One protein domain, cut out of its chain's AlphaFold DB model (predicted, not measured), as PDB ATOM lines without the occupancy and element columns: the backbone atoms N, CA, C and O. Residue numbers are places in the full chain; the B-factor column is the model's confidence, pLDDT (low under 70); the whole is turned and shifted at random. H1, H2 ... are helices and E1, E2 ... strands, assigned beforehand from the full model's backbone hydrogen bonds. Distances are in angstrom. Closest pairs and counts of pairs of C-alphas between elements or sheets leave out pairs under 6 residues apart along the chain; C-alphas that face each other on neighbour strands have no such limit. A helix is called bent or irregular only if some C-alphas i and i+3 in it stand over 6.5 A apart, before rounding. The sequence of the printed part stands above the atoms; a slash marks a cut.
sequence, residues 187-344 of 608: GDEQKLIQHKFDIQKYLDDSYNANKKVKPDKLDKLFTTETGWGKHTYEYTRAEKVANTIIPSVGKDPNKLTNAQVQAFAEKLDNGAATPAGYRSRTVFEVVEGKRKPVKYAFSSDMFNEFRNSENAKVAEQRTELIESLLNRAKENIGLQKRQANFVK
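What this domain is: This is residues 187 to 344 of the 608 residues of an uncharacterized protein of Candidatus Gastranaerophilales bacterium HUM_23 (UniProt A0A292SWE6). One long helix, H5, runs along most of a long, flat molecule, with a small head at its first end, where the hairpin E1 and E2, the short helix H4 and the looped residues 265 to 278 lie. Toward its other end H1 and H3, side by side and running opposite ways, cross one side of H5, and the last residues, 338 to 344, stick out free. The printed part has 158 residues, with five named helices and two named strands in the order H1, H2, H3, H4, E1, E2, H5; the sheet has the order E1 - E2 and is antiparallel. The class is mostly helix. The whole is only just loose, close to extended, with a radius of gyration of the C-alphas of 22.6 A, and it spans 76 by 42 by 17 A.

How they stand to each other: Begin with H1, residues 188 to 210, which touches H3, residues 233 to 245, at a shallow tilt of 6 degrees, opposite ways. Look there at the C-alphas of His 195 and Ile 245, the closest of the two helices, 6.3 A apart. The hub is H5, residues 300 to 344, which touches three other helices. H1 touches H5 at a steep tilt of 52 degrees, the same way, and of H5 residues 325 to 336 alone take part; the closest C-alphas, of Leu 203 and Ala 329, are 5.1 A apart. H2, residues 215 to 218, is close to H5 but not clearly touching, with the C-alphas of Leu 218 and Lys 330 closest at 7.0 A. H3 touches H5 at a steep tilt of 56 degrees, opposite ways, through residues 318 to 326 of H5 alone; the closest C-alphas are those of Ala 238 and Ile 322, 5.4 A apart. Farther along you reach H4, residues 258 to 264, which only just touches H5, with 3 pairs of C-alphas within 8 A; the closest are those of Phe 264 and Phe 306, 6.5 A apart. E1, residues 279 to 287, and E2, residues 290 to 298, form an antiparallel hairpin at 154 degrees. Across it, N 281 and O 296 are within hydrogen-bond range at 2.8 A, and so are N 285 and O 292 at 2.9 A. The closest C-alphas of H4 and E1 are those of Asn 258 and Val 283, 5.9 A apart. Residues 266 to 267 pair with residues 296 to 297 of E2, antiparallel. H1 and H4 are apart. In H1 and H3 every O i to N i+4 pair is within hydrogen-bond range; in H4 2 of 3 are and in H5 39 of 41, while H2 is too short for such a pair.

Where its parts are: Find C-alpha 188 at (135.598, 142.593, 158.749); from there H1 runs 32.5 A to residue 210. H2 covers residues 215 to 218, and H3 covers residues 233 to 245 over 18.8 A. H4 covers residues 258 to 264. E1 starts at C-alpha 279, (151.159, 155.044, 180.418), and runs 24.0 A to residue 287; E2 returns from residue 290 to 298 over 25.2 A. H5 then runs 64.8 A from residue 300 to C-alpha 344 at (140.507, 125.104, 120.470); it is irregular, with C-alphas 340 and 343 8.1 A apart.

The domain as a whole: The two C-alphas farthest apart are those of Gly 271 and Lys 344, at 77.1 A. The printed part has no cut. The links H2 to H3, H3 to H4 and H4 to E1 are long, with 14, 12 and 14 residues. The mean pLDDT of the printed part is 86.8; residues 227 to 228 and 287 to 290 are under 70.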
ATOM      1  N   GLY A 187     133.318 146.828 158.995       75.94
ATOM      2  CA  GLY A 187     134.433 146.129 159.629       75.94
ATOM      3  C   GLY A 187     134.980 144.976 158.788       75.94
ATOM      4  O   GLY A 187     135.513 145.177 157.697       75.94
ATOM      5  N   ASP A 188     134.912 143.757 159.323       77.12
ATOM      6  CA  ASP A 188     135.598 142.593 158.749       77.12
ATOM      7  C   ASP A 188     135.038 142.159 157.378       77.12
ATOM      8  O   ASP A 188     135.805 141.656 156.560       77.12
ATOM      9  N   GLU A 189     133.766 142.436 157.051       70.44
ATOM     10  CA  GLU A 189     133.240 142.196 155.693       70.44
ATOM     11  C   GLU A 189     133.879 143.124 154.652       70.44
ATOM     12  O   GLU A 189     134.220 142.677 153.557       70.44
ATOM     13  N   GLN A 190     134.108 144.400 154.991       73.50
ATOM     14  CA  GLN A 190     134.834 145.311 154.101       73.50
ATOM     15  C   GLN A 190     136.279 144.860 153.911       73.50
ATOM     16  O   GLN A 190     136.780 144.900 152.791       73.50
ATOM     17  N   LYS A 191     136.938 144.382 154.977       81.75
ATOM     18  CA  LYS A 191     138.288 143.811 154.863       81.75
ATOM     19  C   LYS A 191     138.301 142.579 153.970       81.75
ATOM     20  O   LYS A 191     139.174 142.480 153.120       81.75
ATOM     21  N   LEU A 192     137.328 141.677 154.113       78.69
ATOM     22  CA  LEU A 192     137.213 140.498 153.256       78.69
ATOM     23  C   LEU A 192     137.082 140.900 151.779       78.69
ATOM     24  O   LEU A 192     137.801 140.373 150.933       78.69
ATOM     25  N   ILE A 193     136.202 141.860 151.474       73.75
ATOM     26  CA  ILE A 193     136.017 142.389 150.114       73.75
ATOM     27  C   ILE A 193     137.311 143.034 149.603       73.75
ATOM     28  O   ILE A 193     137.732 142.752 148.481       73.75
ATOM     29  N   GLN A 194     137.962 143.858 150.426       79.31
ATOM     30  CA  GLN A 194     139.199 144.542 150.060       79.31
ATOM     31  C   GLN A 194     140.337 143.550 149.802       79.31
ATOM     32  O   GLN A 194     141.014 143.654 148.786       79.31
ATOM     33  N   HIS A 195     140.522 142.546 150.658       84.56
ATOM     34  CA  HIS A 195     141.557 141.530 150.472       84.56
ATOM     35  C   HIS A 195     141.300 140.684 149.224       84.56
ATOM     36  O   HIS A 195     142.234 140.437 148.466       84.56
ATOM     37  N   LYS A 196     140.043 140.300 148.950       80.56
ATOM     38  CA  LYS A 196     139.684 139.637 147.683       80.56
ATOM     39  C   LYS A 196     140.047 140.501 146.481       80.56
ATOM     40  O   LYS A 196     140.610 139.991 145.517       80.56
ATOM     41  N   PHE A 197     139.766 141.801 146.549       78.75
ATOM     42  CA  PHE A 197     140.123 142.745 145.495       78.75
ATOM     43  C   PHE A 197     141.644 142.872 145.310       78.75
ATOM     44  O   PHE A 197     142.122 142.788 144.181       78.75
ATOM     45  N   ASP A 198     142.407 143.029 146.392       81.56
ATOM     46  CA  ASP A 198     143.867 143.172 146.336       81.56
ATOM     47  C   ASP A 198     144.539 141.913 145.767       81.56
ATOM     48  O   ASP A 198     145.437 142.013 144.928       81.56
ATOM     49  N   ILE A 199     144.060 140.728 146.166       85.00
ATOM     50  CA  ILE A 199     144.517 139.437 145.640       85.00
ATOM     51  C   ILE A 199     144.157 139.313 144.160       85.00
ATOM     52  O   ILE A 199     145.037 139.049 143.345       85.00
ATOM     53  N   GLN A 200     142.896 139.553 143.785       81.44
ATOM     54  CA  GLN A 200     142.452 139.495 142.389       81.44
ATOM     55  C   GLN A 200     143.295 140.416 141.502       81.44
ATOM     56  O   GLN A 200     143.800 139.995 140.464       81.44
ATOM     57  N   LYS A 201     143.505 141.659 141.945       83.69
ATOM     58  CA  LYS A 201     144.325 142.634 141.229       83.69
ATOM     59  C   LYS A 201     145.755 142.136 141.046       83.69
ATOM     60  O   LYS A 201     146.296 142.241 139.949       83.69
ATOM     61  N   TYR A 202     146.358 141.571 142.090       90.00
ATOM     62  CA  TYR A 202     147.684 140.969 141.993       90.00
ATOM     63  C   TYR A 202     147.729 139.843 140.954       90.00
ATOM     64  O   TYR A 202     148.601 139.855 140.086       90.00
ATOM     65  N   LEU A 203     146.760 138.923 140.977       87.94
ATOM     66  CA  LEU A 203     146.676 137.822 140.013       87.94
ATOM     67  C   LEU A 203     146.543 138.323 138.565       87.94
ATOM     68  O   LEU A 203     147.199 137.785 137.668       87.94
ATOM     69  N   ASP A 204     145.734 139.359 138.335       81.62
ATOM     70  CA  ASP A 204     145.530 139.963 137.014       81.62
ATOM     71  C   ASP A 204     146.766 140.731 136.528       81.62
ATOM     72  O   ASP A 204     147.158 140.624 135.360       81.62
ATOM     73  N   ASP A 205     147.421 141.479 137.414       84.38
ATOM     74  CA  ASP A 205     148.650 142.212 137.111       84.38
ATOM     75  C   ASP A 205     149.806 141.253 136.790       84.38
ATOM     76  O   ASP A 205     150.560 141.482 135.833       84.38
ATOM     77  N   SER A 206     149.939 140.160 137.547       88.62
ATOM     78  CA  SER A 206     150.914 139.095 137.291       88.62
ATOM     79  C   SER A 206     150.606 138.357 135.988       88.62
ATOM     80  O   SER A 206     151.526 138.078 135.211       88.62
ATOM     81  N   TYR A 207     149.331 138.093 135.678       90.44
ATOM     82  CA  TYR A 207     148.955 137.536 134.379       90.44
ATOM     83  C   TYR A 207     149.324 138.467 133.229       90.44
ATOM     84  O   TYR A 207     149.989 138.048 132.280       90.44
ATOM     85  N   ASN A 208     148.959 139.743 133.309       87.12
ATOM     86  CA  ASN A 208     149.226 140.690 132.237       87.12
ATOM     87  C   ASN A 208     150.720 140.879 131.963       87.12
ATOM     88  O   ASN A 208     151.105 140.964 130.791       87.12
ATOM     89  N   ALA A 209     151.548 140.875 133.009       88.44
ATOM     90  CA  ALA A 209     153.000 140.932 132.882       88.44
ATOM     91  C   ALA A 209     153.585 139.660 132.239       88.44
ATOM     92  O   ALA A 209     154.499 139.745 131.418       88.44
ATOM     93  N   ASN A 210     153.030 138.483 132.552       88.81
ATOM     94  CA  ASN A 210     153.666 137.198 132.245       88.81
ATOM     95  C   ASN A 210     152.915 136.323 131.223       88.81
ATOM     96  O   ASN A 210     153.354 135.215 130.902       88.81
ATOM     97  N   LYS A 211     151.814 136.799 130.629       89.00
ATOM     98  CA  LYS A 211     150.995 136.024 129.674       89.00
ATOM     99  C   LYS A 211     151.748 135.543 128.432       89.00
ATOM    100  O   LYS A 211     151.378 134.527 127.856       89.00
ATOM    101  N   LYS A 212     152.832 136.221 128.039       90.81
ATOM    102  CA  LYS A 212     153.694 135.818 126.909       90.81
ATOM    103  C   LYS A 212     154.850 134.893 127.311       90.81
ATOM    104  O   LYS A 212     155.537 134.360 126.444       90.81
ATOM    105  N   VAL A 213     155.086 134.704 128.609       88.56
ATOM    106  CA  VAL A 213     156.180 133.871 129.120       88.56
ATOM    107  C   VAL A 213     155.815 132.396 128.959       88.56
ATOM    108  O   VAL A 213     154.681 131.995 129.228       88.56
ATOM    109  N   LYS A 214     156.766 131.572 128.511       84.94
ATOM    110  CA  LYS A 214     156.546 130.128 128.363       84.94
ATOM    111  C   LYS A 214     156.458 129.428 129.735       84.94
ATOM    112  O   LYS A 214     157.125 129.880 130.666       84.94
ATOM    113  N   PRO A 215     155.665 128.347 129.882       81.25
ATOM    114  CA  PRO A 215     155.446 127.686 131.174       81.25
ATOM    115  C   PRO A 215     156.725 127.252 131.903       81.25
ATOM    116  O   PRO A 215     156.844 127.473 133.103       81.25
ATOM    117  N   ASP A 216     157.708 126.731 131.168       82.38
ATOM    118  CA  ASP A 216     159.029 126.298 131.651       82.38
ATOM    119  C   ASP A 216     159.870 127.433 132.260       82.38
ATOM    120  O   ASP A 216     160.808 127.191 133.018       82.38
ATOM    121  N   LYS A 217     159.535 128.688 131.945       87.31
ATOM    122  CA  LYS A 217     160.223 129.877 132.462       87.31
ATOM    123  C   LYS A 217     159.477 130.562 133.603       87.31
ATOM    124  O   LYS A 217     160.072 131.415 134.256       87.31
ATOM    125  N   LEU A 218     158.217 130.199 133.860       86.25
ATOM    126  CA  LEU A 218     157.429 130.800 134.941       86.25
ATOM    127  C   LEU A 218     157.999 130.444 136.315       86.25
ATOM    128  O   LEU A 218     158.031 131.305 137.185       86.25
ATOM    129  N   ASP A 219     158.518 129.227 136.494       86.38
ATOM    130  CA  ASP A 219     159.092 128.788 137.774       86.38
ATOM    131  C   ASP A 219     160.151 129.746 138.319       86.38
ATOM    132  O   ASP A 219     160.160 130.027 139.508       86.38
ATOM    133  N   LYS A 220     160.994 130.306 137.445       85.06
ATOM    134  CA  LYS A 220     162.065 131.238 137.828       85.06
ATOM    135  C   LYS A 220     161.561 132.634 138.205       85.06
ATOM    136  O   LYS A 220     162.291 133.379 138.844       85.06
ATOM    137  N   LEU A 221     160.364 133.012 137.759       86.25
ATOM    138  CA  LEU A 221     159.785 134.333 138.020       86.25
ATOM    139  C   LEU A 221     159.032 134.377 139.349       86.25
ATOM    140  O   LEU A 221     158.988 135.429 139.977       86.25
ATOM    141  N   PHE A 222     158.482 133.238 139.773       88.62
ATOM    142  CA  PHE A 222     157.697 133.090 141.001       88.62
ATOM    143  C   PHE A 222     158.505 132.482 142.161       88.62
ATOM    144  O   PHE A 222     157.927 131.940 143.098       88.62
ATOM    145  N   THR A 223     159.841 132.564 142.119       82.50
ATOM    146  CA  THR A 223     160.694 132.199 143.261       82.50
ATOM    147  C   THR A 223     160.771 133.328 144.286       82.50
ATOM    148  O   THR A 223     160.586 134.507 143.963       82.50
ATOM    149  N   THR A 224     161.080 132.959 145.528       77.75
ATOM    150  CA  THR A 224     161.246 133.892 146.649       77.75
ATOM    151  C   THR A 224     162.561 134.661 146.580       77.75
ATOM    152  O   THR A 224     162.596 135.846 146.899       77.75
ATOM    153  N   GLU A 225     163.626 134.046 146.068       74.44
ATOM    154  CA  GLU A 225     164.936 134.679 145.919       74.44
ATOM    155  C   GLU A 225     165.494 134.536 144.501       74.44
ATOM    156  O   GLU A 225     165.232 133.578 143.765       74.44
ATOM    157  N   THR A 226     166.296 135.528 144.135       71.12
ATOM    158  CA  THR A 226     167.227 135.543 143.011       71.12
ATOM    159  C   THR A 226     168.649 135.602 143.574       71.12
ATOM    160  O   THR A 226     168.848 135.913 144.751       71.12
ATOM    161  N   GLY A 227     169.657 135.291 142.753       63.34
ATOM    162  CA  GLY A 227     171.056 135.333 143.191       63.34
ATOM    163  C   GLY A 227     171.419 136.654 143.888       63.34
ATOM    164  O   GLY A 227     170.870 137.705 143.556       63.34
ATOM    165  N   TRP A 228     172.368 136.594 144.827       68.31
ATOM    166  CA  TRP A 228     172.794 137.727 145.670       68.31
ATOM    167  C   TRP A 228     171.760 138.195 146.710       68.31
ATOM    168  O   TRP A 228     171.799 139.355 147.118       68.31
ATOM    169  N   GLY A 229     170.839 137.322 147.134       70.75
ATOM    170  CA  GLY A 229     169.872 137.620 148.200       70.75
ATOM    171  C   GLY A 229     168.838 138.686 147.821       70.75
ATOM    172  O   GLY A 229     168.317 139.382 148.685       70.75
ATOM    173  N   LYS A 230     168.575 138.871 146.520       76.94
ATOM    174  CA  LYS A 230     167.582 139.831 146.014       76.94
ATOM    175  C   LYS A 230     166.279 139.117 145.697       76.94
ATOM    176  O   LYS A 230     166.306 138.052 145.090       76.94
ATOM    177  N   HIS A 231     165.139 139.716 146.004       83.75
ATOM    178  CA  HIS A 231     163.836 139.136 145.670       83.75
ATOM    179  C   HIS A 231     163.431 139.377 144.208       83.75
ATOM    180  O   HIS A 231     163.893 140.318 143.558       83.75
ATOM    181  N   THR A 232     162.549 138.522 143.682       88.56
ATOM    182  CA  THR A 232     161.961 138.709 142.348       88.56
ATOM    183  C   THR A 232     160.991 139.896 142.326       88.56
ATOM    184  O   THR A 232     160.497 140.368 143.357       88.56
ATOM    185  N   TYR A 233     160.672 140.373 141.119       89.50
ATOM    186  CA  TYR A 233     159.651 141.407 140.938       89.50
ATOM    187  C   TYR A 233     158.260 140.924 141.384       89.50
ATOM    188  O   TYR A 233     157.527 141.675 142.029       89.50
ATOM    189  N   GLU A 234     157.920 139.663 141.095       91.00
ATOM    190  CA  GLU A 234     156.659 139.050 141.530       91.00
ATOM    191  C   GLU A 234     156.600 138.899 143.052       91.00
ATOM    192  O   GLU A 234     155.570 139.225 143.641       91.00
ATOM    193  N   TYR A 235     157.704 138.505 143.699       93.44
ATOM    194  CA  TYR A 235     157.795 138.471 145.161       93.44
ATOM    195  C   TYR A 235     157.560 139.854 145.758       93.44
ATOM    196  O   TYR A 235     156.706 140.012 146.618       93.44
ATOM    197  N   THR A 236     158.243 140.884 145.251       93.00
ATOM    198  CA  THR A 236     158.073 142.264 145.744       93.00
ATOM    199  C   THR A 236     156.618 142.743 145.630       93.00
ATOM    200  O   THR A 236     156.134 143.521 146.454       93.00
ATOM    201  N   ARG A 237     155.893 142.311 144.590       93.81
ATOM    202  CA  ARG A 237     154.462 142.609 144.440       93.81
ATOM    203  C   ARG A 237     153.606 141.832 145.440       93.81
ATOM    204  O   ARG A 237     152.761 142.449 146.086       93.81
ATOM    205  N   ALA A 238     153.845 140.531 145.595       93.94
ATOM    206  CA  ALA A 238     153.155 139.698 146.578       93.94
ATOM    207  C   ALA A 238     153.386 140.209 148.010       93.94
ATOM    208  O   ALA A 238     152.445 140.313 148.791       93.94
ATOM    209  N   GLU A 239     154.610 140.626 148.330       94.69
ATOM    210  CA  GLU A 239     154.983 141.217 149.614       94.69
ATOM    211  C   GLU A 239     154.187 142.497 149.905       94.69
ATOM    212  O   GLU A 239     153.671 142.667 151.007       94.69
ATOM    213  N   LYS A 240     154.006 143.386 148.920       95.12
ATOM    214  CA  LYS A 240     153.168 144.588 149.089       95.12
ATOM    215  C   LYS A 240     151.717 144.243 149.427       95.12
ATOM    216  O   LYS A 240     151.118 144.902 150.279       95.12
ATOM    217  N   VAL A 241     151.165 143.218 148.782       93.56
ATOM    218  CA  VAL A 241     149.808 142.731 149.063       93.56
ATOM    219  C   VAL A 241     149.749 142.129 150.466       93.56
ATOM    220  O   VAL A 241     148.915 142.539 151.267       93.56
ATOM    221  N   ALA A 242     150.688 141.249 150.818       93.94
ATOM    222  CA  ALA A 242     150.758 140.632 152.141       93.94
ATOM    223  C   ALA A 242     150.925 141.667 153.267       93.94
ATOM    224  O   ALA A 242     150.270 141.561 154.300       93.94
ATOM    225  N   ASN A 243     151.721 142.718 153.052       93.12
ATOM    226  CA  ASN A 243     151.881 143.827 153.995       93.12
ATOM    227  C   ASN A 243     150.593 144.644 154.181       93.12
ATOM    228  O   ASN A 243     150.377 145.207 155.255       93.12
ATOM    229  N   THR A 244     149.754 144.715 153.145       92.00
ATOM    230  CA  THR A 244     148.448 145.390 153.191       92.00
ATOM    231  C   THR A 244     147.419 144.538 153.934       92.00
ATOM    232  O   THR A 244     146.665 145.057 154.754       92.00
ATOM    233  N   ILE A 245     147.415 143.228 153.678       91.12
ATOM    234  CA  ILE A 245     146.485 142.270 154.285       91.12
ATOM    235  C   ILE A 245     146.821 142.023 155.762       91.12
ATOM    236  O   ILE A 245     145.937 142.048 156.615       91.12
ATOM    237  N   ILE A 246     148.101 141.819 156.077       90.38
ATOM    238  CA  ILE A 246     148.592 141.520 157.425       90.38
ATOM    239  C   ILE A 246     149.517 142.663 157.863       90.38
ATOM    240  O   ILE A 246     150.736 142.561 157.710       90.38
ATOM    241  N   PRO A 247     148.996 143.797 158.365       89.38
ATOM    242  CA  PRO A 247     149.817 144.942 158.750       89.38
ATOM    243  C   PRO A 247     150.629 144.670 160.025       89.38
ATOM    244  O   PRO A 247     150.223 143.913 160.902       89.38
ATOM    245  N   SER A 248     151.785 145.324 160.143       90.00
ATOM    246  CA  SER A 248     152.629 145.228 161.340       90.00
ATOM    247  C   SER A 248     152.029 146.047 162.479       90.00
ATOM    248  O   SER A 248     151.392 147.080 162.251       90.00
ATOM    249  N   VAL A 249     152.308 145.643 163.715       90.25
ATOM    250  CA  VAL A 249     152.005 146.441 164.900       90.25
ATOM    251  C   VAL A 249     152.808 147.741 164.833       90.25
ATOM    252  O   VAL A 249     154.044 147.741 164.794       90.25
ATOM    253  N   GLY A 250     152.083 148.860 164.780       87.88
ATOM    254  CA  GLY A 250     152.657 150.195 164.664       87.88
ATOM    255  C   GLY A 250     153.461 150.617 165.897       87.88
ATOM    256  O   GLY A 250     153.407 150.001 166.956       87.88
ATOM    257  N   LYS A 251     154.201 151.724 165.771       89.19
ATOM    258  CA  LYS A 251     154.983 152.301 166.882       89.19
ATOM    259  C   LYS A 251     154.127 153.054 167.906       89.19
ATOM    260  O   LYS A 251     154.630 153.397 168.969       89.19
ATOM    261  N   ASP A 252     152.872 153.341 167.569       88.88
ATOM    262  CA  ASP A 252     151.948 154.089 168.416       88.88
ATOM    263  C   ASP A 252     151.029 153.128 169.195       88.88
ATOM    264  O   ASP A 252     150.141 152.516 168.589       88.88
ATOM    265  N   PRO A 253     151.195 153.001 170.525       85.06
ATOM    266  CA  PRO A 253     150.380 152.109 171.348       85.06
ATOM    267  C   PRO A 253     148.895 152.514 171.398       85.06
ATOM    268  O   PRO A 253     148.041 151.690 171.734       85.06
ATOM    269  N   ASN A 254     148.543 153.750 171.024       85.56
ATOM    270  CA  ASN A 254     147.145 154.191 170.981       85.56
ATOM    271  C   ASN A 254     146.342 153.503 169.868       85.56
ATOM    272  O   ASN A 254     145.118 153.422 169.955       85.56
ATOM    273  N   LYS A 255     147.020 152.960 168.850       85.19
ATOM    274  CA  LYS A 255     146.387 152.246 167.732       85.19
ATOM    275  C   LYS A 255     146.131 150.764 168.008       85.19
ATOM    276  O   LYS A 255     145.538 150.094 167.168       85.19
ATOM    277  N   LEU A 256     146.560 150.244 169.161       85.88
ATOM    278  CA  LEU A 256     146.297 148.854 169.541       85.88
ATOM    279  C   LEU A 256     144.805 148.609 169.780       85.88
ATOM    280  O   LEU A 256     144.079 149.504 170.217       85.88
ATOM    281  N   THR A 257     144.359 147.380 169.548       85.81
ATOM    282  CA  THR A 257     143.023 146.924 169.951       85.81
ATOM    283  C   THR A 257     142.941 146.719 171.466       85.81
ATOM    284  O   THR A 257     143.957 146.554 172.138       85.81
ATOM    285  N   ASN A 258     141.723 146.690 172.015       87.31
ATOM    286  CA  ASN A 258     141.507 146.421 173.442       87.31
ATOM    287  C   ASN A 258     142.102 145.071 173.874       87.31
ATOM    288  O   ASN A 258     142.771 145.014 174.899       87.31
ATOM    289  N   ALA A 259     141.925 144.023 173.063       86.06
ATOM    290  CA  ALA A 259     142.475 142.696 173.335       86.06
ATOM    291  C   ALA A 259     144.012 142.694 173.354       86.06
ATOM    292  O   ALA A 259     144.618 142.098 174.236       86.06
ATOM    293  N   GLN A 260     144.653 143.415 172.426       89.56
ATOM    294  CA  GLN A 260     146.111 143.556 172.430       89.56
ATOM    295  C   GLN A 260     146.596 144.283 173.681       89.56
ATOM    296  O   GLN A 260     147.559 143.842 174.286       89.56
ATOM    297  N   VAL A 261     145.917 145.355 174.106       89.69
ATOM    298  CA  VAL A 261     146.265 146.066 175.349       89.69
ATOM    299  C   VAL A 261     146.177 145.129 176.552       89.69
ATOM    300  O   VAL A 261     147.105 145.088 177.348       89.69
ATOM    301  N   GLN A 262     145.116 144.330 176.647       89.94
ATOM    302  CA  GLN A 262     144.930 143.360 177.732       89.94
ATOM    303  C   GLN A 262     145.998 142.256 177.763       89.94
ATOM    304  O   GLN A 262     146.242 141.695 178.824       89.94
ATOM    305  N   ALA A 263     146.621 141.938 176.626       89.31
ATOM    306  CA  ALA A 263     147.602 140.859 176.529       89.31
ATOM    307  C   ALA A 263     148.975 141.209 177.125       89.31
ATOM    308  O   ALA A 263     149.718 140.297 177.478       89.31
ATOM    309  N   PHE A 264     149.329 142.497 177.217       92.50
ATOM    310  CA  PHE A 264     150.643 142.922 177.724       92.50
ATOM    311  C   PHE A 264     150.577 143.956 178.851       92.50
ATOM    312  O   PHE A 264     151.546 144.089 179.589       92.50
ATOM    313  N   ALA A 265     149.489 144.723 178.972       92.00
ATOM    314  CA  ALA A 265     149.363 145.761 179.989       92.00
ATOM    315  C   ALA A 265     148.804 145.198 181.303       92.00
ATOM    316  O   ALA A 265     147.971 144.292 181.315       92.00
ATOM    317  N   GLU A 266     149.203 145.799 182.417       93.06
ATOM    318  CA  GLU A 266     148.749 145.424 183.753       93.06
ATOM    319  C   GLU A 266     147.398 146.072 184.067       93.06
ATOM    320  O   GLU A 266     147.199 147.273 183.858       93.06
ATOM    321  N   LYS A 267     146.449 145.282 184.573       92.69
ATOM    322  CA  LYS A 267     145.147 145.787 185.020       92.69
ATOM    323  C   LYS A 267     145.322 146.536 186.339       92.69
ATOM    324  O   LYS A 267     145.893 145.997 187.279       92.69
ATOM    325  N   LEU A 268     144.812 147.764 186.412       90.44
ATOM    326  CA  LEU A 268     144.818 148.557 187.638       90.44
ATOM    327  C   LEU A 268     143.542 148.326 188.446       90.44
ATOM    328  O   LEU A 268     142.438 148.294 187.891       90.44
ATOM    329  N   ASP A 269     143.704 148.244 189.765       84.69
ATOM    330  CA  ASP A 269     142.588 148.210 190.703       84.69
ATOM    331  C   ASP A 269     141.765 149.501 190.661       84.69
ATOM    332  O   ASP A 269     142.218 150.577 190.251       84.69
ATOM    333  N   ASN A 270     140.509 149.391 191.086       79.12
ATOM    334  CA  ASN A 270     139.548 150.475 190.969       79.12
ATOM    335  C   ASN A 270     139.970 151.671 191.846       79.12
ATOM    336  O   ASN A 270     140.011 151.567 193.068       79.12
ATOM    337  N   GLY A 271     140.292 152.804 191.216       70.25
ATOM    338  CA  GLY A 271     140.803 154.002 191.897       70.25
ATOM    339  C   GLY A 271     142.328 154.061 192.064       70.25
ATOM    340  O   GLY A 271     142.831 155.079 192.540       70.25
ATOM    341  N   ALA A 272     143.078 153.037 191.637       81.19
ATOM    342  CA  ALA A 272     144.536 153.053 191.693       81.19
ATOM    343  C   ALA A 272     145.137 154.107 190.742       81.19
ATOM    344  O   ALA A 272     144.717 154.277 189.586       81.19
ATOM    345  N   ALA A 273     146.148 154.828 191.234       85.88
ATOM    346  CA  ALA A 273     146.916 155.766 190.426       85.88
ATOM    347  C   ALA A 273     147.777 155.014 189.399       85.88
ATOM    348  O   ALA A 273     148.230 153.898 189.643       85.88
ATOM    349  N   THR A 274     148.016 155.633 188.241       90.44
ATOM    350  CA  THR A 274     148.954 155.075 187.258       90.44
ATOM    351  C   THR A 274     150.371 155.121 187.848       90.44
ATOM    352  O   THR A 274     150.771 156.202 188.291       90.44
ATOM    353  N   PRO A 275     151.135 154.011 187.847       90.88
ATOM    354  CA  PRO A 275     152.514 154.010 188.327       90.88
ATOM    355  C   PRO A 275     153.385 155.056 187.614       90.88
ATOM    356  O   PRO A 275     153.183 155.366 186.437       90.88
ATOM    357  N   ALA A 276     154.376 155.604 188.319       88.00
ATOM    358  CA  ALA A 276     155.287 156.593 187.748       88.00
ATOM    359  C   ALA A 276     156.065 156.001 186.557       88.00
ATOM    360  O   ALA A 276     156.597 154.898 186.640       88.00
ATOM    361  N   GLY A 277     156.119 156.730 185.437       86.12
ATOM    362  CA  GLY A 277     156.765 156.268 184.199       86.12
ATOM    363  C   GLY A 277     155.909 155.338 183.326       86.12
ATOM    364  O   GLY A 277     156.311 155.027 182.205       86.12
ATOM    365  N   TYR A 278     154.717 154.944 183.784       92.88
ATOM    366  CA  TYR A 278     153.785 154.116 183.020       92.88
ATOM    367  C   TYR A 278     152.763 154.988 182.290       92.88
ATOM    368  O   TYR A 278     152.342 156.049 182.754       92.88
ATOM    369  N   ARG A 279     152.327 154.516 181.126       90.56
ATOM    370  CA  ARG A 279     151.159 155.044 180.418       90.56
ATOM    371  C   ARG A 279     149.939 154.258 180.855       90.56
ATOM    372  O   ARG A 279     150.057 153.088 181.197       90.56
ATOM    373  N   SER A 280     148.762 154.872 180.805       90.81
ATOM    374  CA  SER A 280     147.514 154.161 181.077       90.81
ATOM    375  C   SER A 280     146.500 154.311 179.960       90.81
ATOM    376  O   SER A 280     146.395 155.379 179.359       90.81
ATOM    377  N   ARG A 281     145.712 153.261 179.739       90.19
ATOM    378  CA  ARG A 281     144.635 153.218 178.757       90.19
ATOM    379  C   ARG A 281     143.382 152.605 179.368       90.19
ATOM    380  O   ARG A 281     143.450 151.588 180.050       90.19
ATOM    381  N   THR A 282     142.235 153.213 179.092       89.69
ATOM    382  CA  THR A 282     140.936 152.670 179.499       89.69
ATOM    383  C   THR A 282     140.411 151.724 178.426       89.69
ATOM    384  O   THR A 282     140.310 152.093 177.255       89.69
ATOM    385  N   VAL A 283     140.063 150.509 178.834       88.50
ATOM    386  CA  VAL A 283     139.452 149.462 178.015       88.50
ATOM    387  C   VAL A 283     138.051 149.184 178.558       88.50
ATOM    388  O   VAL A 283     137.848 149.132 179.765       88.50
ATOM    389  N   PHE A 284     137.059 149.036 177.678       83.44
ATOM    390  CA  PHE A 284     135.698 148.683 178.093       83.44
ATOM    391  C   PHE A 284     135.514 147.169 178.053       83.44
ATOM    392  O   PHE A 284     135.523 146.586 176.969       83.44
ATOM    393  N   GLU A 285     135.298 146.567 179.217       81.31
ATOM    394  CA  GLU A 285     135.030 145.138 179.386       81.31
ATOM    395  C   GLU A 285     133.533 144.889 179.566       81.31
ATOM    396  O   GLU A 285     132.822 145.717 180.137       81.31
ATOM    397  N   VAL A 286     133.043 143.748 179.076       73.31
ATOM    398  CA  VAL A 286     131.676 143.294 179.352       73.31
ATOM    399  C   VAL A 286     131.720 142.431 180.606       73.31
ATOM    400  O   VAL A 286     132.269 141.335 180.590       73.31
ATOM    401  N   VAL A 287     131.142 142.937 181.692       69.25
ATOM    402  CA  VAL A 287     131.013 142.228 182.968       69.25
ATOM    403  C   VAL A 287     129.526 142.160 183.282       69.25
ATOM    404  O   VAL A 287     128.876 143.204 183.364       69.25
ATOM    405  N   GLU A 288     128.980 140.948 183.407       60.69
ATOM    406  CA  GLU A 288     127.548 140.716 183.682       60.69
ATOM    407  C   GLU A 288     126.622 141.404 182.654       60.69
ATOM    408  O   GLU A 288     125.630 142.046 182.998       60.69
ATOM    409  N   GLY A 289     126.989 141.347 181.368       61.03
ATOM    410  CA  GLY A 289     126.214 141.957 180.279       61.03
ATOM    411  C   GLY A 289     126.256 143.491 180.228       61.03
ATOM    412  O   GLY A 289     125.605 144.094 179.376       61.03
ATOM    413  N   LYS A 290     127.031 144.152 181.100       65.62
ATOM    414  CA  LYS A 290     127.198 145.613 181.120       65.62
ATOM    415  C   LYS A 290     128.631 146.004 180.768       65.62
ATOM    416  O   LYS A 290     129.589 145.417 181.267       65.62
ATOM    417  N   ARG A 291     128.786 147.035 179.929       76.00
ATOM    418  CA  ARG A 291     130.102 147.608 179.600       76.00
ATOM    419  C   ARG A 291     130.620 148.422 180.787       76.00
ATOM    420  O   ARG A 291     130.018 149.436 181.130       76.00
ATOM    421  N   LYS A 292     131.737 148.002 181.383       83.31
ATOM    422  CA  LYS A 292     132.430 148.714 182.466       83.31
ATOM    423  C   LYS A 292     133.808 149.197 181.984       83.31
ATOM    424  O   LYS A 292     134.509 148.433 181.319       83.31
ATOM    425  N   PRO A 293     134.203 150.451 182.268       87.44
ATOM    426  CA  PRO A 293     135.549 150.928 181.978       87.44
ATOM    427  C   PRO A 293     136.546 150.331 182.978       87.44
ATOM    428  O   PRO A 293     136.336 150.397 184.185       87.44
ATOM    429  N   VAL A 294     137.641 149.779 182.467       89.81
ATOM    430  CA  VAL A 294     138.749 149.208 183.235       89.81
ATOM    431  C   VAL A 294     140.038 149.887 182.793       89.81
ATOM    432  O   VAL A 294     140.272 150.076 181.597       89.81
ATOM    433  N   LYS A 295     140.873 150.294 183.749       92.06
ATOM    434  CA  LYS A 295     142.125 150.997 183.464       92.06
ATOM    435  C   LYS A 295     143.282 150.001 183.427       92.06
ATOM    436  O   LYS A 295     143.448 149.210 184.345       92.06
ATOM    437  N   TYR A 296     144.078 150.074 182.372       93.56
ATOM    438  CA  TYR A 296     145.296 149.294 182.181       93.56
ATOM    439  C   TYR A 296     146.508 150.220 182.181       93.56
ATOM    440  O   TYR A 296     146.405 151.335 181.666       93.56
ATOM    441  N   ALA A 297     147.641 149.778 182.721       94.31
ATOM    442  CA  ALA A 297     148.906 150.502 182.730       94.31
ATOM    443  C   ALA A 297     150.031 149.691 182.079       94.31
ATOM    444  O   ALA A 297     150.076 148.473 182.191       94.31
ATOM    445  N   PHE A 298     150.936 150.369 181.377       94.31
ATOM    446  CA  PHE A 298     152.075 149.731 180.723       94.31
ATOM    447  C   PHE A 298     153.273 150.676 180.600       94.31
ATOM    448  O   PHE A 298     153.108 151.888 180.422       94.31
ATOM    449  N   SER A 299     154.481 150.117 180.650       94.19
ATOM    450  CA  SER A 299     155.723 150.839 180.366       94.19
ATOM    451  C   SER A 299     156.058 150.823 178.866       94.19
ATOM    452  O   SER A 299     155.477 150.071 178.074       94.19
ATOM    453  N   SER A 300     157.010 151.666 178.452       92.31
ATOM    454  CA  SER A 300     157.525 151.655 177.074       92.31
ATOM    455  C   SER A 300     158.200 150.326 176.719       92.31
ATOM    456  O   SER A 300     158.073 149.875 175.581       92.31
ATOM    457  N   ASP A 301     158.876 149.697 177.680       93.81
ATOM    458  CA  ASP A 301     159.606 148.447 177.467       93.81
ATOM    459  C   ASP A 301     158.642 147.280 177.261       93.81
ATOM    460  O   ASP A 301     158.751 146.586 176.254       93.81
ATOM    461  N   MET A 302     157.602 147.174 178.100       93.75
ATOM    462  CA  MET A 302     156.542 146.170 177.937       93.75
ATOM    463  C   MET A 302     155.884 146.263 176.553       93.75
ATOM    464  O   MET A 302     155.671 145.257 175.878       93.75
ATOM    465  N   PHE A 303     155.585 147.486 176.096       93.75
ATOM    466  CA  PHE A 303     155.019 147.689 174.762       93.75
ATOM    467  C   PHE A 303     156.002 147.299 173.650       93.75
ATOM    468  O   PHE A 303     155.590 146.687 172.665       93.75
ATOM    469  N   ASN A 304     157.283 147.653 173.772       94.00
ATOM    470  CA  ASN A 304     158.288 147.325 172.762       94.00
ATOM    471  C   ASN A 304     158.532 145.813 172.669       94.00
ATOM    472  O   ASN A 304     158.616 145.299 171.552       94.00
ATOM    473  N   GLU A 305     158.600 145.105 173.798       95.06
ATOM    474  CA  GLU A 305     158.709 143.643 173.843       95.06
ATOM    475  C   GLU A 305     157.506 142.975 173.174       95.06
ATOM    476  O   GLU A 305     157.682 142.191 172.237       95.06
ATOM    477  N   PHE A 306     156.286 143.365 173.562       94.31
ATOM    478  CA  PHE A 306     155.050 142.900 172.930       94.31
ATOM    479  C   PHE A 306     155.054 143.159 171.418       94.31
ATOM    480  O   PHE A 306     154.843 142.249 170.619       94.31
ATOM    481  N   ARG A 307     155.347 144.398 171.003       94.25
ATOM    482  CA  ARG A 307     155.359 144.804 169.593       94.25
ATOM    483  C   ARG A 307     156.370 143.994 168.786       94.25
ATOM    484  O   ARG A 307     156.073 143.614 167.657       94.25
ATOM    485  N   ASN A 308     157.569 143.775 169.320       93.50
ATOM    486  CA  ASN A 308     158.614 143.024 168.627       93.50
ATOM    487  C   ASN A 308     158.233 141.538 168.506       93.50
ATOM    488  O   ASN A 308     158.392 140.973 167.427       93.50
ATOM    489  N   SER A 309     157.671 140.940 169.562       93.38
ATOM    490  CA  SER A 309     157.172 139.557 169.542       93.38
ATOM    491  C   SER A 309     156.032 139.367 168.537       93.38
ATOM    492  O   SER A 309     156.088 138.475 167.693       93.38
ATOM    493  N   GLU A 310     155.026 140.245 168.551       92.25
ATOM    494  CA  GLU A 310     153.904 140.167 167.610       92.25
ATOM    495  C   GLU A 310     154.342 140.424 166.167       92.25
ATOM    496  O   GLU A 310     153.890 139.742 165.251       92.25
ATOM    497  N   ASN A 311     155.268 141.359 165.940       93.56
ATOM    498  CA  ASN A 311     155.798 141.597 164.599       93.56
ATOM    499  C   ASN A 311     156.631 140.424 164.064       93.56
ATOM    500  O   ASN A 311     156.657 140.238 162.848       93.56
ATOM    501  N   ALA A 312     157.264 139.623 164.928       93.06
ATOM    502  CA  ALA A 312     157.918 138.382 164.511       93.06
ATOM    503  C   ALA A 312     156.888 137.353 164.009       93.06
ATOM    504  O   ALA A 312     157.043 136.828 162.910       93.06
ATOM    505  N   LYS A 313     155.775 137.166 164.732       92.38
ATOM    506  CA  LYS A 313     154.662 136.298 164.293       92.38
ATOM    507  C   LYS A 313     154.022 136.789 162.989       92.38
ATOM    508  O   LYS A 313     153.741 136.002 162.092       92.38
ATOM    509  N   VAL A 314     153.819 138.105 162.855       91.75
ATOM    510  CA  VAL A 314     153.306 138.721 161.617       91.75
ATOM    511  C   VAL A 314     154.242 138.454 160.437       91.75
ATOM    512  O   VAL A 314     153.766 138.230 159.326       91.75
ATOM    513  N   ALA A 315     155.561 138.478 160.647       89.44
ATOM    514  CA  ALA A 315     156.523 138.193 159.587       89.44
ATOM    515  C   ALA A 315     156.411 136.743 159.084       89.44
ATOM    516  O   ALA A 315     156.405 136.528 157.874       89.44
ATOM    517  N   GLU A 316     156.244 135.770 159.983       90.44
ATOM    518  CA  GLU A 316     156.014 134.364 159.616       90.44
ATOM    519  C   GLU A 316     154.735 134.204 158.779       90.44
ATOM    520  O   GLU A 316     154.784 133.684 157.664       90.44
ATOM    521  N   GLN A 317     153.613 134.766 159.246       89.69
ATOM    522  CA  GLN A 317     152.333 134.722 158.524       89.69
ATOM    523  C   GLN A 317     152.399 135.389 157.143       89.69
ATOM    524  O   GLN A 317     151.766 134.937 156.187       89.69
ATOM    525  N   ARG A 318     153.165 136.480 157.014       92.50
ATOM    526  CA  ARG A 318     153.382 137.139 155.721       92.50
ATOM    527  C   ARG A 318     154.159 136.257 154.763       92.50
ATOM    528  O   ARG A 318     153.777 136.200 153.600       92.50
ATOM    529  N   THR A 319     155.209 135.586 155.225       91.25
ATOM    530  CA  THR A 319     155.999 134.677 154.387       91.25
ATOM    531  C   THR A 319     155.116 133.578 153.802       91.25
ATOM    532  O   THR A 319     155.094 133.396 152.585       91.25
ATOM    533  N   GLU A 320     154.295 132.933 154.633       91.06
ATOM    534  CA  GLU A 320     153.342 131.909 154.181       91.06
ATOM    535  C   GLU A 320     152.337 132.462 153.156       91.06
ATOM    536  O   GLU A 320     152.065 131.840 152.123       91.06
ATOM    537  N   LEU A 321     151.800 133.662 153.404       92.25
ATOM    538  CA  LEU A 321     150.878 134.315 152.477       92.25
ATOM    539  C   LEU A 321     151.559 134.678 151.150       92.25
ATOM    540  O   LEU A 321     150.957 134.494 150.095       92.25
ATOM    541  N   ILE A 322     152.802 135.161 151.173       93.31
ATOM    542  CA  ILE A 322     153.568 135.499 149.966       93.31
ATOM    543  C   ILE A 322     153.794 134.250 149.114       93.31
ATOM    544  O   ILE A 322     153.518 134.272 147.913       93.31
ATOM    545  N   GLU A 323     154.238 133.148 149.716       91.94
ATOM    546  CA  GLU A 323     154.425 131.879 149.005       91.94
ATOM    547  C   GLU A 323     153.112 131.365 148.405       91.94
ATOM    548  O   GLU A 323     153.069 130.927 147.251       91.94
ATOM    549  N   SER A 324     152.015 131.474 149.159       92.06
ATOM    550  CA  SER A 324     150.674 131.149 148.675       92.06
ATOM    551  C   SER A 324     150.290 132.005 147.461       92.06
ATOM    552  O   SER A 324     149.884 131.459 146.434       92.06
ATOM    553  N   LEU A 325     150.468 133.328 147.534       93.06
ATOM    554  CA  LEU A 325     150.164 134.267 146.450       93.06
ATOM    555  C   LEU A 325     150.975 133.966 145.187       93.06
ATOM    556  O   LEU A 325     150.403 133.899 144.101       93.06
ATOM    557  N   LEU A 326     152.279 133.720 145.318       93.31
ATOM    558  CA  LEU A 326     153.147 133.388 144.185       93.31
ATOM    559  C   LEU A 326     152.696 132.102 143.482       93.31
ATOM    560  O   LEU A 326     152.586 132.063 142.253       93.31
ATOM    561  N   ASN A 327     152.378 131.064 144.258       92.56
ATOM    562  CA  ASN A 327     151.881 129.800 143.721       92.56
ATOM    563  C   ASN A 327     150.538 129.980 142.996       92.56
ATOM    564  O   ASN A 327     150.384 129.507 141.867       92.56
ATOM    565  N   ARG A 328     149.592 130.713 143.600       92.06
ATOM    566  CA  ARG A 328     148.282 130.999 142.994       92.06
ATOM    567  C   ARG A 328     148.384 131.867 141.745       92.06
ATOM    568  O   ARG A 328     147.685 131.602 140.774       92.06
ATOM    569  N   ALA A 329     149.282 132.849 141.710       91.88
ATOM    570  CA  ALA A 329     149.518 133.670 140.522       91.88
ATOM    571  C   ALA A 329     150.053 132.842 139.351       91.88
ATOM    572  O   ALA A 329     149.565 132.966 138.223       91.88
ATOM    573  N   LYS A 330     151.010 131.946 139.614       92.31
ATOM    574  CA  LYS A 330     151.523 131.018 138.602       92.31
ATOM    575  C   LYS A 330     150.421 130.094 138.070       92.31
ATOM    576  O   LYS A 330     150.322 129.903 136.855       92.31
ATOM    577  N   GLU A 331     149.600 129.539 138.958       93.19
ATOM    578  CA  GLU A 331     148.447 128.705 138.599       93.19
ATOM    579  C   GLU A 331     147.435 129.488 137.744       93.19
ATOM    580  O   GLU A 331     147.097 129.052 136.639       93.19
ATOM    581  N   ASN A 332     147.053 130.694 138.179       91.06
ATOM    582  CA  ASN A 332     146.141 131.588 137.465       91.06
ATOM    583  C   ASN A 332     146.636 131.899 136.045       91.06
ATOM    584  O   ASN A 332     145.852 131.875 135.098       91.06
ATOM    585  N   ILE A 333     147.942 132.115 135.850       90.06
ATOM    586  CA  ILE A 333     148.513 132.317 134.509       90.06
ATOM    587  C   ILE A 333     148.264 131.111 133.599       90.06
ATOM    588  O   ILE A 333     147.924 131.284 132.425       90.06
ATOM    589  N   GLY A 334     148.457 129.893 134.112       89.88
ATOM    590  CA  GLY A 334     148.195 128.663 133.366       89.88
ATOM    591  C   GLY A 334     146.716 128.520 133.003       89.88
ATOM    592  O   GLY A 334     146.384 128.249 131.847       89.88
ATOM    593  N   LEU A 335     145.833 128.777 133.968       89.31
ATOM    594  CA  LEU A 335     144.387 128.693 133.785       89.31
ATOM    595  C   LEU A 335     143.852 129.756 132.820       89.31
ATOM    596  O   LEU A 335     143.075 129.417 131.932       89.31
ATOM    597  N   GLN A 336     144.304 131.010 132.901       85.19
ATOM    598  CA  GLN A 336     143.879 132.059 131.965       85.19
ATOM    599  C   GLN A 336     144.381 131.809 130.536       85.19
ATOM    600  O   GLN A 336     143.668 132.086 129.572       85.19
ATOM    601  N   LYS A 337     145.565 131.206 130.365       88.50
ATOM    602  CA  LYS A 337     146.020 130.737 129.042       88.50
ATOM    603  C   LYS A 337     145.126 129.625 128.497       88.50
ATOM    604  O   LYS A 337     144.747 129.679 127.328       88.50
ATOM    605  N   ARG A 338     144.758 128.651 129.336       86.88
ATOM    606  CA  ARG A 338     143.785 127.609 128.979       86.88
ATOM    607  C   ARG A 338     142.422 128.216 128.647       86.88
ATOM    608  O   ARG A 338     141.787 127.777 127.701       86.88
ATOM    609  N   GLN A 339     141.992 129.257 129.357       84.00
ATOM    610  CA  GLN A 339     140.746 129.973 129.071       84.00
ATOM    611  C   GLN A 339     140.779 130.661 127.707       84.00
ATOM    612  O   GLN A 339     139.827 130.530 126.939       84.00
ATOM    613  N   ALA A 340     141.883 131.330 127.372       83.00
ATOM    614  CA  ALA A 340     142.062 131.962 126.069       83.00
ATOM    615  C   ALA A 340     142.042 130.947 124.909       83.00
ATOM    616  O   ALA A 340     141.515 131.249 123.841       83.00
ATOM    617  N   ASN A 341     142.565 129.736 125.129       87.50
ATOM    618  CA  ASN A 341     142.607 128.664 124.129       87.50
ATOM    619  C   ASN A 341     141.458 127.652 124.250       87.50
ATOM    620  O   ASN A 341     141.409 126.696 123.480       87.50
ATOM    621  N   PHE A 342     140.510 127.868 125.167       86.94
ATOM    622  CA  PHE A 342     139.579 126.835 125.616       86.94
ATOM    623  C   PHE A 342     138.836 126.143 124.473       86.94
ATOM    624  O   PHE A 342     138.766 124.922 124.423       86.94
ATOM    625  N   VAL A 343     138.276 126.926 123.545       85.69
ATOM    626  CA  VAL A 343     137.482 126.390 122.430       85.69
ATOM    627  C   VAL A 343     138.330 125.479 121.551       85.69
ATOM    628  O   VAL A 343     137.866 124.420 121.144       85.69
ATOM    629  N   LYS A 344     139.573 125.882 121.278       89.06
ATOM    630  CA  LYS A 344     140.507 125.104 120.470       89.06
ATOM    631  C   LYS A 344     140.893 123.813 121.191       89.06
ATOM    632  O   LYS A 344     140.746 122.742 120.613       89.06
TER     633      LYS A 344